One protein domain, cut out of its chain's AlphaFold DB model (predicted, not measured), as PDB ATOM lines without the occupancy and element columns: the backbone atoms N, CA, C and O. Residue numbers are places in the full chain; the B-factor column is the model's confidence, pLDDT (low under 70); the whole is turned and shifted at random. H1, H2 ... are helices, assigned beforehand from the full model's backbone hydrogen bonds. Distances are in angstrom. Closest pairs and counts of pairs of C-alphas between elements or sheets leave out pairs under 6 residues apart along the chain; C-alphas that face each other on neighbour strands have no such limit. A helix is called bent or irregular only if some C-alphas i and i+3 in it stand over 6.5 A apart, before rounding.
ATOM      1  N   GLU A 195      23.097  -8.068   9.104       67.44
ATOM      2  CA  GLU A 195      23.114  -7.660   7.692       67.44
ATOM      3  C   GLU A 195      23.602  -8.775   6.759       67.44
ATOM      4  O   GLU A 195      23.010  -9.014   5.699       67.44
ATOM      5  N   GLN A 196      24.624  -9.534   7.163       69.50
ATOM      6  CA  GLN A 196      25.082 -10.707   6.412       69.50
ATOM      7  C   GLN A 196      23.996 -11.789   6.320       69.50
ATOM      8  O   GLN A 196      23.838 -12.447   5.279       69.50
ATOM      9  N   THR A 197      23.217 -11.965   7.389       69.19
ATOM     10  CA  THR A 197      22.094 -12.908   7.420       69.19
ATOM     11  C   THR A 197      20.979 -12.463   6.475       69.19
ATOM     12  O   THR A 197      20.538 -13.267   5.642       69.19
ATOM     13  N   PHE A 198      20.589 -11.187   6.515       72.25
ATOM     14  CA  PHE A 198      19.561 -10.634   5.630       72.25
ATOM     15  C   PHE A 198      19.979 -10.622   4.156       72.25
ATOM     16  O   PHE A 198      19.209 -11.071   3.302       72.25
ATOM     17  N   SER A 199      21.219 -10.228   3.849       77.88
ATOM     18  CA  SER A 199      21.780 -10.284   2.490       77.88
ATOM     19  C   SER A 199      21.689 -11.695   1.910       77.88
ATOM     20  O   SER A 199      21.275 -11.901   0.764       77.88
ATOM     21  N   LYS A 200      21.997 -12.710   2.725       74.50
ATOM     22  CA  LYS A 200      21.933 -14.090   2.252       74.50
ATOM     23  C   LYS A 200      20.506 -14.625   2.140       74.50
ATOM     24  O   LYS A 200      20.235 -15.377   1.206       74.50
ATOM     25  N   MET A 201      19.599 -14.233   3.033       77.31
ATOM     26  CA  MET A 201      18.193 -14.645   2.949       77.31
ATOM     27  C   MET A 201      17.478 -14.014   1.744       77.31
ATOM     28  O   MET A 201      16.679 -14.679   1.086       77.31
ATOM     29  N   SER A 202      17.846 -12.786   1.370       79.56
ATOM     30  CA  SER A 202      17.372 -12.128   0.146       79.56
ATOM     31  C   SER A 202      17.750 -12.906  -1.128       79.56
ATOM     32  O   SER A 202      16.914 -13.133  -2.011       79.56
ATOM     33  N   ARG A 203      18.981 -13.436  -1.195       79.44
ATOM     34  CA  ARG A 203      19.416 -14.300  -2.312       79.44
ATOM     35  C   ARG A 203      18.599 -15.590  -2.394       79.44
ATOM     36  O   ARG A 203      18.191 -15.974  -3.488       79.44
ATOM     37  N   TYR A 204      18.308 -16.222  -1.255       81.75
ATOM     38  CA  TYR A 204      17.458 -17.417  -1.227       81.75
ATOM     39  C   TYR A 204      16.005 -17.119  -1.598       81.75
ATOM     40  O   TYR A 204      15.360 -17.930  -2.256       81.75
ATOM     41  N   CYS A 205      15.482 -15.945  -1.245       78.12
ATOM     42  CA  CYS A 205      14.152 -15.520  -1.682       78.12
ATOM     43  C   CYS A 205      14.064 -15.469  -3.219       78.12
ATOM     44  O   CYS A 205      13.093 -15.941  -3.811       78.12
ATOM     45  N   SER A 206      15.128 -15.001  -3.876       77.00
ATOM     46  CA  SER A 206      15.206 -14.948  -5.340       77.00
ATOM     47  C   SER A 206      15.282 -16.340  -5.985       77.00
ATOM     48  O   SER A 206      14.571 -16.594  -6.959       77.00
ATOM     49  N   SER A 207      16.081 -17.264  -5.433       76.00
ATOM     50  CA  SER A 207      16.226 -18.628  -5.974       76.00
ATOM     51  C   SER A 207      15.028 -19.537  -5.680       76.00
ATOM     52  O   SER A 207      14.726 -20.434  -6.464       76.00
ATOM     53  N   THR A 208      14.303 -19.290  -4.586       79.88
ATOM     54  CA  THR A 208      13.158 -20.113  -4.159       79.88
ATOM     55  C   THR A 208      11.795 -19.578  -4.608       79.88
ATOM     56  O   THR A 208      10.761 -20.207  -4.353       79.88
ATOM     57  N   LYS A 209      11.767 -18.436  -5.312       79.81
ATOM     58  CA  LYS A 209      10.536 -17.748  -5.739       79.81
ATOM     59  C   LYS A 209       9.602 -18.634  -6.566       79.81
ATOM     60  O   LYS A 209       8.389 -18.550  -6.407       79.81
ATOM     61  N   ARG A 210      10.165 -19.486  -7.430       84.19
ATOM     62  CA  ARG A 210       9.414 -20.388  -8.327       84.19
ATOM     63  C   ARG A 210       9.256 -21.811  -7.780       84.19
ATOM     64  O   ARG A 210       8.729 -22.671  -8.473       84.19
ATOM     65  N   MET A 211       9.720 -22.071  -6.558       88.00
ATOM     66  CA  MET A 211       9.600 -23.384  -5.925       88.00
ATOM     67  C   MET A 211       8.233 -23.571  -5.269       88.00
ATOM     68  O   MET A 211       7.652 -22.617  -4.738       88.00
ATOM     69  N   SER A 212       7.772 -24.824  -5.222       87.88
ATOM     70  CA  SER A 212       6.655 -25.216  -4.361       87.88
ATOM     71  C   SER A 212       7.018 -25.018  -2.884       87.88
ATOM     72  O   SER A 212       8.193 -24.997  -2.509       87.88
ATOM     73  N   LYS A 213       6.005 -24.876  -2.021       81.38
ATOM     74  CA  LYS A 213       6.205 -24.639  -0.582       81.38
ATOM     75  C   LYS A 213       7.066 -25.727   0.072       81.38
ATOM     76  O   LYS A 213       7.984 -25.387   0.809       81.38
ATOM     77  N   ALA A 214       6.801 -26.998  -0.234       85.62
ATOM     78  CA  ALA A 214       7.573 -28.127   0.287       85.62
ATOM     79  C   ALA A 214       9.045 -28.044  -0.146       85.62
ATOM     80  O   ALA A 214       9.941 -28.005   0.689       85.62
ATOM     81  N   HIS A 215       9.288 -27.861  -1.445       80.62
ATOM     82  CA  HIS A 215      10.643 -27.789  -1.989       80.62
ATOM     83  C   HIS A 215      11.425 -26.577  -1.453       80.62
ATOM     84  O   HIS A 215      12.625 -26.662  -1.199       80.62
ATOM     85  N   ARG A 216      10.751 -25.441  -1.232       86.31
ATOM     86  CA  ARG A 216      11.358 -24.255  -0.613       86.31
ATOM     87  C   ARG A 216      11.835 -24.542   0.810       86.31
ATOM     88  O   ARG A 216      12.933 -24.120   1.163       86.31
ATOM     89  N   ILE A 217      11.024 -25.228   1.614       82.31
ATOM     90  CA  ILE A 217      11.363 -25.565   3.003       82.31
ATOM     91  C   ILE A 217      12.579 -26.493   3.038       82.31
ATOM     92  O   ILE A 217      13.523 -26.217   3.779       82.31
ATOM     93  N   ASP A 218      12.615 -27.512   2.180       88.31
ATOM     94  CA  ASP A 218      13.744 -28.447   2.103       88.31
ATOM     95  C   ASP A 218      15.027 -27.752   1.635       88.31
ATOM     96  O   ASP A 218      16.099 -27.946   2.215       88.31
ATOM     97  N   HIS A 219      14.921 -26.883   0.624       84.88
ATOM     98  CA  HIS A 219      16.049 -26.095   0.130       84.88
ATOM     99  C   HIS A 219      16.617 -25.182   1.221       84.88
ATOM    100  O   HIS A 219      17.821 -25.204   1.474       84.88
ATOM    101  N   LEU A 220      15.763 -24.422   1.913       82.81
ATOM    102  CA  LEU A 220      16.196 -23.545   3.003       82.81
ATOM    103  C   LEU A 220      16.814 -24.340   4.158       82.81
ATOM    104  O   LEU A 220      17.860 -23.949   4.672       82.81
ATOM    105  N   SER A 221      16.220 -25.477   4.521       84.44
ATOM    106  CA  SER A 221      16.735 -26.359   5.574       84.44
ATOM    107  C   SER A 221      18.131 -26.875   5.229       84.44
ATOM    108  O   SER A 221      19.060 -26.748   6.028       84.44
ATOM    109  N   LYS A 222      18.319 -27.371   4.001       85.31
ATOM    110  CA  LYS A 222      19.619 -27.840   3.505       85.31
ATOM    111  C   LYS A 222      20.667 -26.725   3.491       85.31
ATOM    112  O   LYS A 222      21.806 -26.945   3.903       85.31
ATOM    113  N   GLU A 223      20.291 -25.531   3.049       84.19
ATOM    114  CA  GLU A 223      21.183 -24.369   3.007       84.19
ATOM    115  C   GLU A 223      21.606 -23.904   4.410       84.19
ATOM    116  O   GLU A 223      22.771 -23.557   4.626       84.19
ATOM    117  N   ILE A 224      20.691 -23.923   5.383       81.50
ATOM    118  CA  ILE A 224      20.991 -23.585   6.782       81.50
ATOM    119  C   ILE A 224      21.940 -24.625   7.390       81.50
ATOM    120  O   ILE A 224      22.961 -24.250   7.969       81.50
ATOM    121  N   LEU A 225      21.667 -25.918   7.191       84.25
ATOM    122  CA  LEU A 225      22.540 -27.002   7.651       84.25
ATOM    123  C   LEU A 225      23.950 -26.885   7.055       84.25
ATOM    124  O   LEU A 225      24.944 -26.962   7.778       84.25
ATOM    125  N   TYR A 226      24.051 -26.608   5.754       83.62
ATOM    126  CA  TYR A 226      25.337 -26.403   5.088       83.62
ATOM    127  C   TYR A 226      26.105 -25.195   5.647       83.62
ATOM    128  O   TYR A 226      27.325 -25.250   5.836       83.62
ATOM    129  N   LYS A 227      25.408 -24.093   5.945       79.56
ATOM    130  CA  LYS A 227      26.024 -22.923   6.585       79.56
ATOM    131  C   LYS A 227      26.550 -23.241   7.978       79.56
ATOM    132  O   LYS A 227      27.663 -22.815   8.281       79.56
ATOM    133  N   ASN A 228      25.785 -23.963   8.796       80.88
ATOM    134  CA  ASN A 228      26.204 -24.347  10.144       80.88
ATOM    135  C   ASN A 228      27.456 -25.223  10.087       80.88
ATOM    136  O   ASN A 228      28.466 -24.873  10.690       80.88
ATOM    137  N   PHE A 229      27.460 -26.239   9.225       84.75
ATOM    138  CA  PHE A 229      28.633 -27.079   8.983       84.75
ATOM    139  C   PHE A 229      29.871 -26.275   8.550       84.75
ATOM    140  O   PHE A 229      30.992 -26.501   9.009       84.75
ATOM    141  N   ARG A 230      29.691 -25.288   7.665       81.62
ATOM    142  CA  ARG A 230      30.786 -24.405   7.236       81.62
ATOM    143  C   ARG A 230      31.275 -23.498   8.370       81.62
ATOM    144  O   ARG A 230      32.472 -23.213   8.421       81.62
ATOM    145  N   LYS A 231      30.380 -23.025   9.243       76.94
ATOM    146  CA  LYS A 231      30.736 -22.244  10.437       76.94
ATOM    147  C   LYS A 231      31.527 -23.101  11.422       76.94
ATOM    148  O   LYS A 231      32.603 -22.675  11.820       76.94
ATOM    149  N   GLU A 232      31.075 -24.317  11.717       80.69
ATOM    150  CA  GLU A 232      31.777 -25.280  12.579       80.69
ATOM    151  C   GLU A 232      33.194 -25.568  12.082       80.69
ATOM    152  O   GLU A 232      34.156 -25.448  12.839       80.69
ATOM    153  N   LYS A 233      33.360 -25.824  10.779       85.69
ATOM    154  CA  LYS A 233      34.692 -26.025  10.185       85.69
ATOM    155  C   LYS A 233      35.617 -24.820  10.329       85.69
ATOM    156  O   LYS A 233      36.821 -24.987  10.506       85.69
ATOM    157  N   LYS A 234      35.080 -23.604  10.214       78.50
ATOM    158  CA  LYS A 234      35.871 -22.370  10.345       78.50
ATOM    159  C   LYS A 234      36.109 -21.969  11.796       78.50
ATOM    160  O   LYS A 234      37.088 -21.275  12.059       78.50
ATOM    161  N   MET A 235      35.271 -22.438  12.720       80.00
ATOM    162  CA  MET A 235      35.287 -22.067  14.132       80.00
ATOM    163  C   MET A 235      36.674 -22.245  14.745       80.00
ATOM    164  O   MET A 235      37.197 -21.303  15.327       80.00
ATOM    165  N   VAL A 236      37.310 -23.397  14.519       86.12
ATOM    166  CA  VAL A 236      38.653 -23.691  15.046       86.12
ATOM    167  C   VAL A 236      39.675 -22.654  14.571       86.12
ATOM    168  O   VAL A 236      40.379 -22.058  15.381       86.12
ATOM    169  N   SER A 237      39.712 -22.365  13.266       83.06
ATOM    170  CA  SER A 237      40.644 -21.376  12.708       83.06
ATOM    171  C   SER A 237      40.387 -19.958  13.228       83.06
ATOM    172  O   SER A 237      41.329 -19.225  13.527       83.06
ATOM    173  N   THR A 238      39.115 -19.586  13.389       78.19
ATOM    174  CA  THR A 238      38.712 -18.266  13.877       78.19
ATOM    175  C   THR A 238      39.020 -18.102  15.363       78.19
ATOM    176  O   THR A 238      39.501 -17.047  15.761       78.19
ATOM    177  N   LEU A 239      38.798 -19.134  16.181       80.69
ATOM    178  CA  LEU A 239      39.134 -19.119  17.606       80.69
ATOM    179  C   LEU A 239      40.644 -19.009  17.823       80.69
ATOM    180  O   LEU A 239      41.073 -18.193  18.630       80.69
ATOM    181  N   ILE A 240      41.451 -19.741  17.048       88.94
ATOM    182  CA  ILE A 240      42.917 -19.632  17.103       88.94
ATOM    183  C   ILE A 240      43.378 -18.216  16.734       88.94
ATOM    184  O   ILE A 240      44.261 -17.668  17.387       88.94
ATOM    185  N   GLN A 241      42.795 -17.606  15.700       79.31
ATOM    186  CA  GLN A 241      43.119 -16.222  15.336       79.31
ATOM    187  C   GLN A 241      42.726 -15.238  16.439       79.31
ATOM    188  O   GLN A 241      43.527 -14.379  16.786       79.31
ATOM    189  N   ARG A 242      41.530 -15.391  17.019       81.12
ATOM    190  CA  ARG A 242      41.058 -14.534  18.115       81.12
ATOM    191  C   ARG A 242      41.935 -14.653  19.356       81.12
ATOM    192  O   ARG A 242      42.247 -13.624  19.940       81.12
ATOM    193  N   LEU A 243      42.362 -15.868  19.705       84.94
ATOM    194  CA  LEU A 243      43.297 -16.104  20.804       84.94
ATOM    195  C   LEU A 243      44.613 -15.362  20.556       84.94
ATOM    196  O   LEU A 243      45.003 -14.535  21.364       84.94
ATOM    197  N   LYS A 244      45.214 -15.526  19.370       86.88
ATOM    198  CA  LYS A 244      46.441 -14.800  19.000       86.88
ATOM    199  C   LYS A 244      46.276 -13.282  19.083       86.88
ATOM    200  O   LYS A 244      47.180 -12.591  19.532       86.88
ATOM    201  N   THR A 245      45.146 -12.743  18.627       81.38
ATOM    202  CA  THR A 245      44.875 -11.302  18.716       81.38
ATOM    203  C   THR A 245      44.706 -10.838  20.164       81.38
ATOM    204  O   THR A 245      45.158  -9.743  20.493       81.38
ATOM    205  N   ALA A 246      44.082 -11.650  21.020       80.75
ATOM    206  CA  ALA A 246      43.948 -11.363  22.445       80.75
ATOM    207  C   ALA A 246      45.314 -11.379  23.144       80.75
ATOM    208  O   ALA A 246      45.653 -10.392  23.789       80.75
ATOM    209  N   ASP A 247      46.132 -12.407  22.902       86.56
ATOM    210  CA  ASP A 247      47.482 -12.534  23.466       86.56
ATOM    211  C   ASP A 247      48.367 -11.335  23.078       86.56
ATOM    212  O   ASP A 247      49.068 -10.762  23.909       86.56
ATOM    213  N   ILE A 248      48.300 -10.898  21.813       85.75
ATOM    214  CA  ILE A 248      49.018  -9.704  21.334       85.75
ATOM    215  C   ILE A 248      48.529  -8.443  22.056       85.75
ATOM    216  O   ILE A 248      49.329  -7.571  22.401       85.75
ATOM    217  N   LYS A 249      47.218  -8.331  22.285       78.94
ATOM    218  CA  LYS A 249      46.624  -7.179  22.964       78.94
ATOM    219  C   LYS A 249      47.034  -7.136  24.437       78.94
ATOM    220  O   LYS A 249      47.425  -6.069  24.901       78.94
ATOM    221  N   GLU A 250      47.028  -8.270  25.133       79.56
ATOM    222  CA  GLU A 250      47.518  -8.373  26.514       79.56
ATOM    223  C   GLU A 250      49.007  -8.022  26.607       79.56
ATOM    224  O   GLU A 250      49.380  -7.169  27.414       79.56
ATOM    225  N   LEU A 251      49.852  -8.564  25.719       83.75
ATOM    226  CA  LEU A 251      51.276  -8.203  25.672       83.75
ATOM    227  C   LEU A 251      51.481  -6.695  25.475       83.75
ATOM    228  O   LEU A 251      52.316  -6.087  26.142       83.75
ATOM    229  N   SER A 252      50.713  -6.082  24.570       77.56
ATOM    230  CA  SER A 252      50.809  -4.642  24.308       77.56
ATOM    231  C   SER A 252      50.396  -3.789  25.514       77.56
ATOM    232  O   SER A 252      50.986  -2.736  25.746       77.56
ATOM    233  N   GLN A 253      49.434  -4.257  26.316       77.88
ATOM    234  CA  GLN A 253      49.009  -3.585  27.546       77.88
ATOM    235  C   GLN A 253      50.061  -3.711  28.652       77.88
ATOM    236  O   GLN A 253      50.358  -2.716  29.312       77.88
ATOM    237  N   HIS A 254      50.672  -4.887  28.817       77.31
ATOM    238  CA  HIS A 254      51.752  -5.088  29.788       77.31
ATOM    239  C   HIS A 254      52.985  -4.230  29.473       77.31
ATOM    240  O   HIS A 254      53.491  -3.540  30.356       77.31
ATOM    241  N   LEU A 255      53.403  -4.172  28.204       77.94
ATOM    242  CA  LEU A 255      54.518  -3.321  27.767       77.94
ATOM    243  C   LEU A 255      54.245  -1.822  27.985       77.94
ATOM    244  O   LEU A 255      55.160  -1.071  28.328       77.94
ATOM    245  N   ALA A 256      52.997  -1.375  27.812       76.38
ATOM    246  CA  ALA A 256      52.616   0.012  28.072       76.38
ATOM    247  C   ALA A 256      52.714   0.370  29.567       76.38
ATOM    248  O   ALA A 256      53.212   1.443  29.905       76.38
ATOM    249  N   ILE A 257      52.301  -0.539  30.458       77.69
ATOM    250  CA  ILE A 257      52.386  -0.356  31.916       77.69
ATOM    251  C   ILE A 257      53.852  -0.294  32.376       77.69
ATOM    252  O   ILE A 257      54.208   0.582  33.168       77.69
ATOM    253  N   ASP A 258      54.716  -1.165  31.846       76.12
ATOM    254  CA  ASP A 258      56.145  -1.188  32.187       76.12
ATOM    255  C   ASP A 258      56.869   0.100  31.763       76.12
ATOM    256  O   ASP A 258      57.692   0.634  32.518       76.12
ATOM    257  N   SER A 259      56.519   0.655  30.595       77.88
ATOM    258  CA  SER A 259      57.036   1.952  30.136       77.88
ATOM    259  C   SER A 259      56.636   3.086  31.087       77.88
ATOM    260  O   SER A 259      57.481   3.892  31.480       77.88
ATOM    261  N   SER A 260      55.371   3.128  31.520       73.00
ATOM    262  CA  SER A 260      54.895   4.132  32.482       73.00
ATOM    263  C   SER A 260      55.568   3.991  33.855       73.00
ATOM    264  O   SER A 260      55.869   4.991  34.509       73.00
ATOM    265  N   HIS A 261      55.861   2.763  34.294       79.12
ATOM    266  CA  HIS A 261      56.557   2.512  35.558       79.12
ATOM    267  C   HIS A 261      58.028   2.977  35.523       79.12
ATOM    268  O   HIS A 261      58.527   3.541  36.504       79.12
TER     269      HIS A 261
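This is residues 195 to 261 of the 275 residues of the protein "CxC3 domain-containing protein" of Daphnia magna (UniProt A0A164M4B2). A short helix, H1, folds back over the beginning of one very long helix, H2, in a hairpin, and H2 runs on far beyond it, with residues 224 to 261, the last part of its first arm H2a and the whole of its second arm H2b, sticking out free. H2 bends partway, and its two arms make a wide, open angle. The printed part has 67 residues with two named helices, H1 then H2, and no named strand; the class is all helix. It is extended, a rod of 69 by 21 by 11 A, with a radius of gyration of the C-alphas of 21.3 A.

H1, residues 195 to 208, and H2, residues 213 to 261, are joined by a tight link of 4 residues. By its hydrogen bonds H2 was assigned as one helix, but it is bent: C-alphas 233 and 236 are 6.7 A apart. Its arms, H2a, residues 213 to 233, and H2b, residues 236 to 261, stand at a steep tilt of 45 degrees. H1 and H2a form a helical hairpin and only just touch, with 3 pairs of C-alphas within 8 A, through residues 204 to 208 and 216 to 220 alone. Their closest C-alphas, of Thr 208 and Arg 216, are 5.7 A apart. They run opposite ways at a tilt of 37 degrees, only just steep. H1 and H2b are apart. In H1, H2a and H2b every O i to N i+4 pair is within hydrogen-bond range.

H1 begins at C-alpha 195, (23.114, -7.660, 7.692), and is 19.9 A long from first to last C-alpha. H2a begins at C-alpha 213, (6.205, -24.639, -0.582), and measures 30.5 A. H2b measures 37.8 A and ends at C-alpha 261, (56.557, 2.512, 35.558).

The two C-alphas farthest apart, of Ser 212 and His 261, are 69.7 A apart. The printed part has no cut. Its mean pLDDT is 80.6, and residues 195 to 197 are under 70.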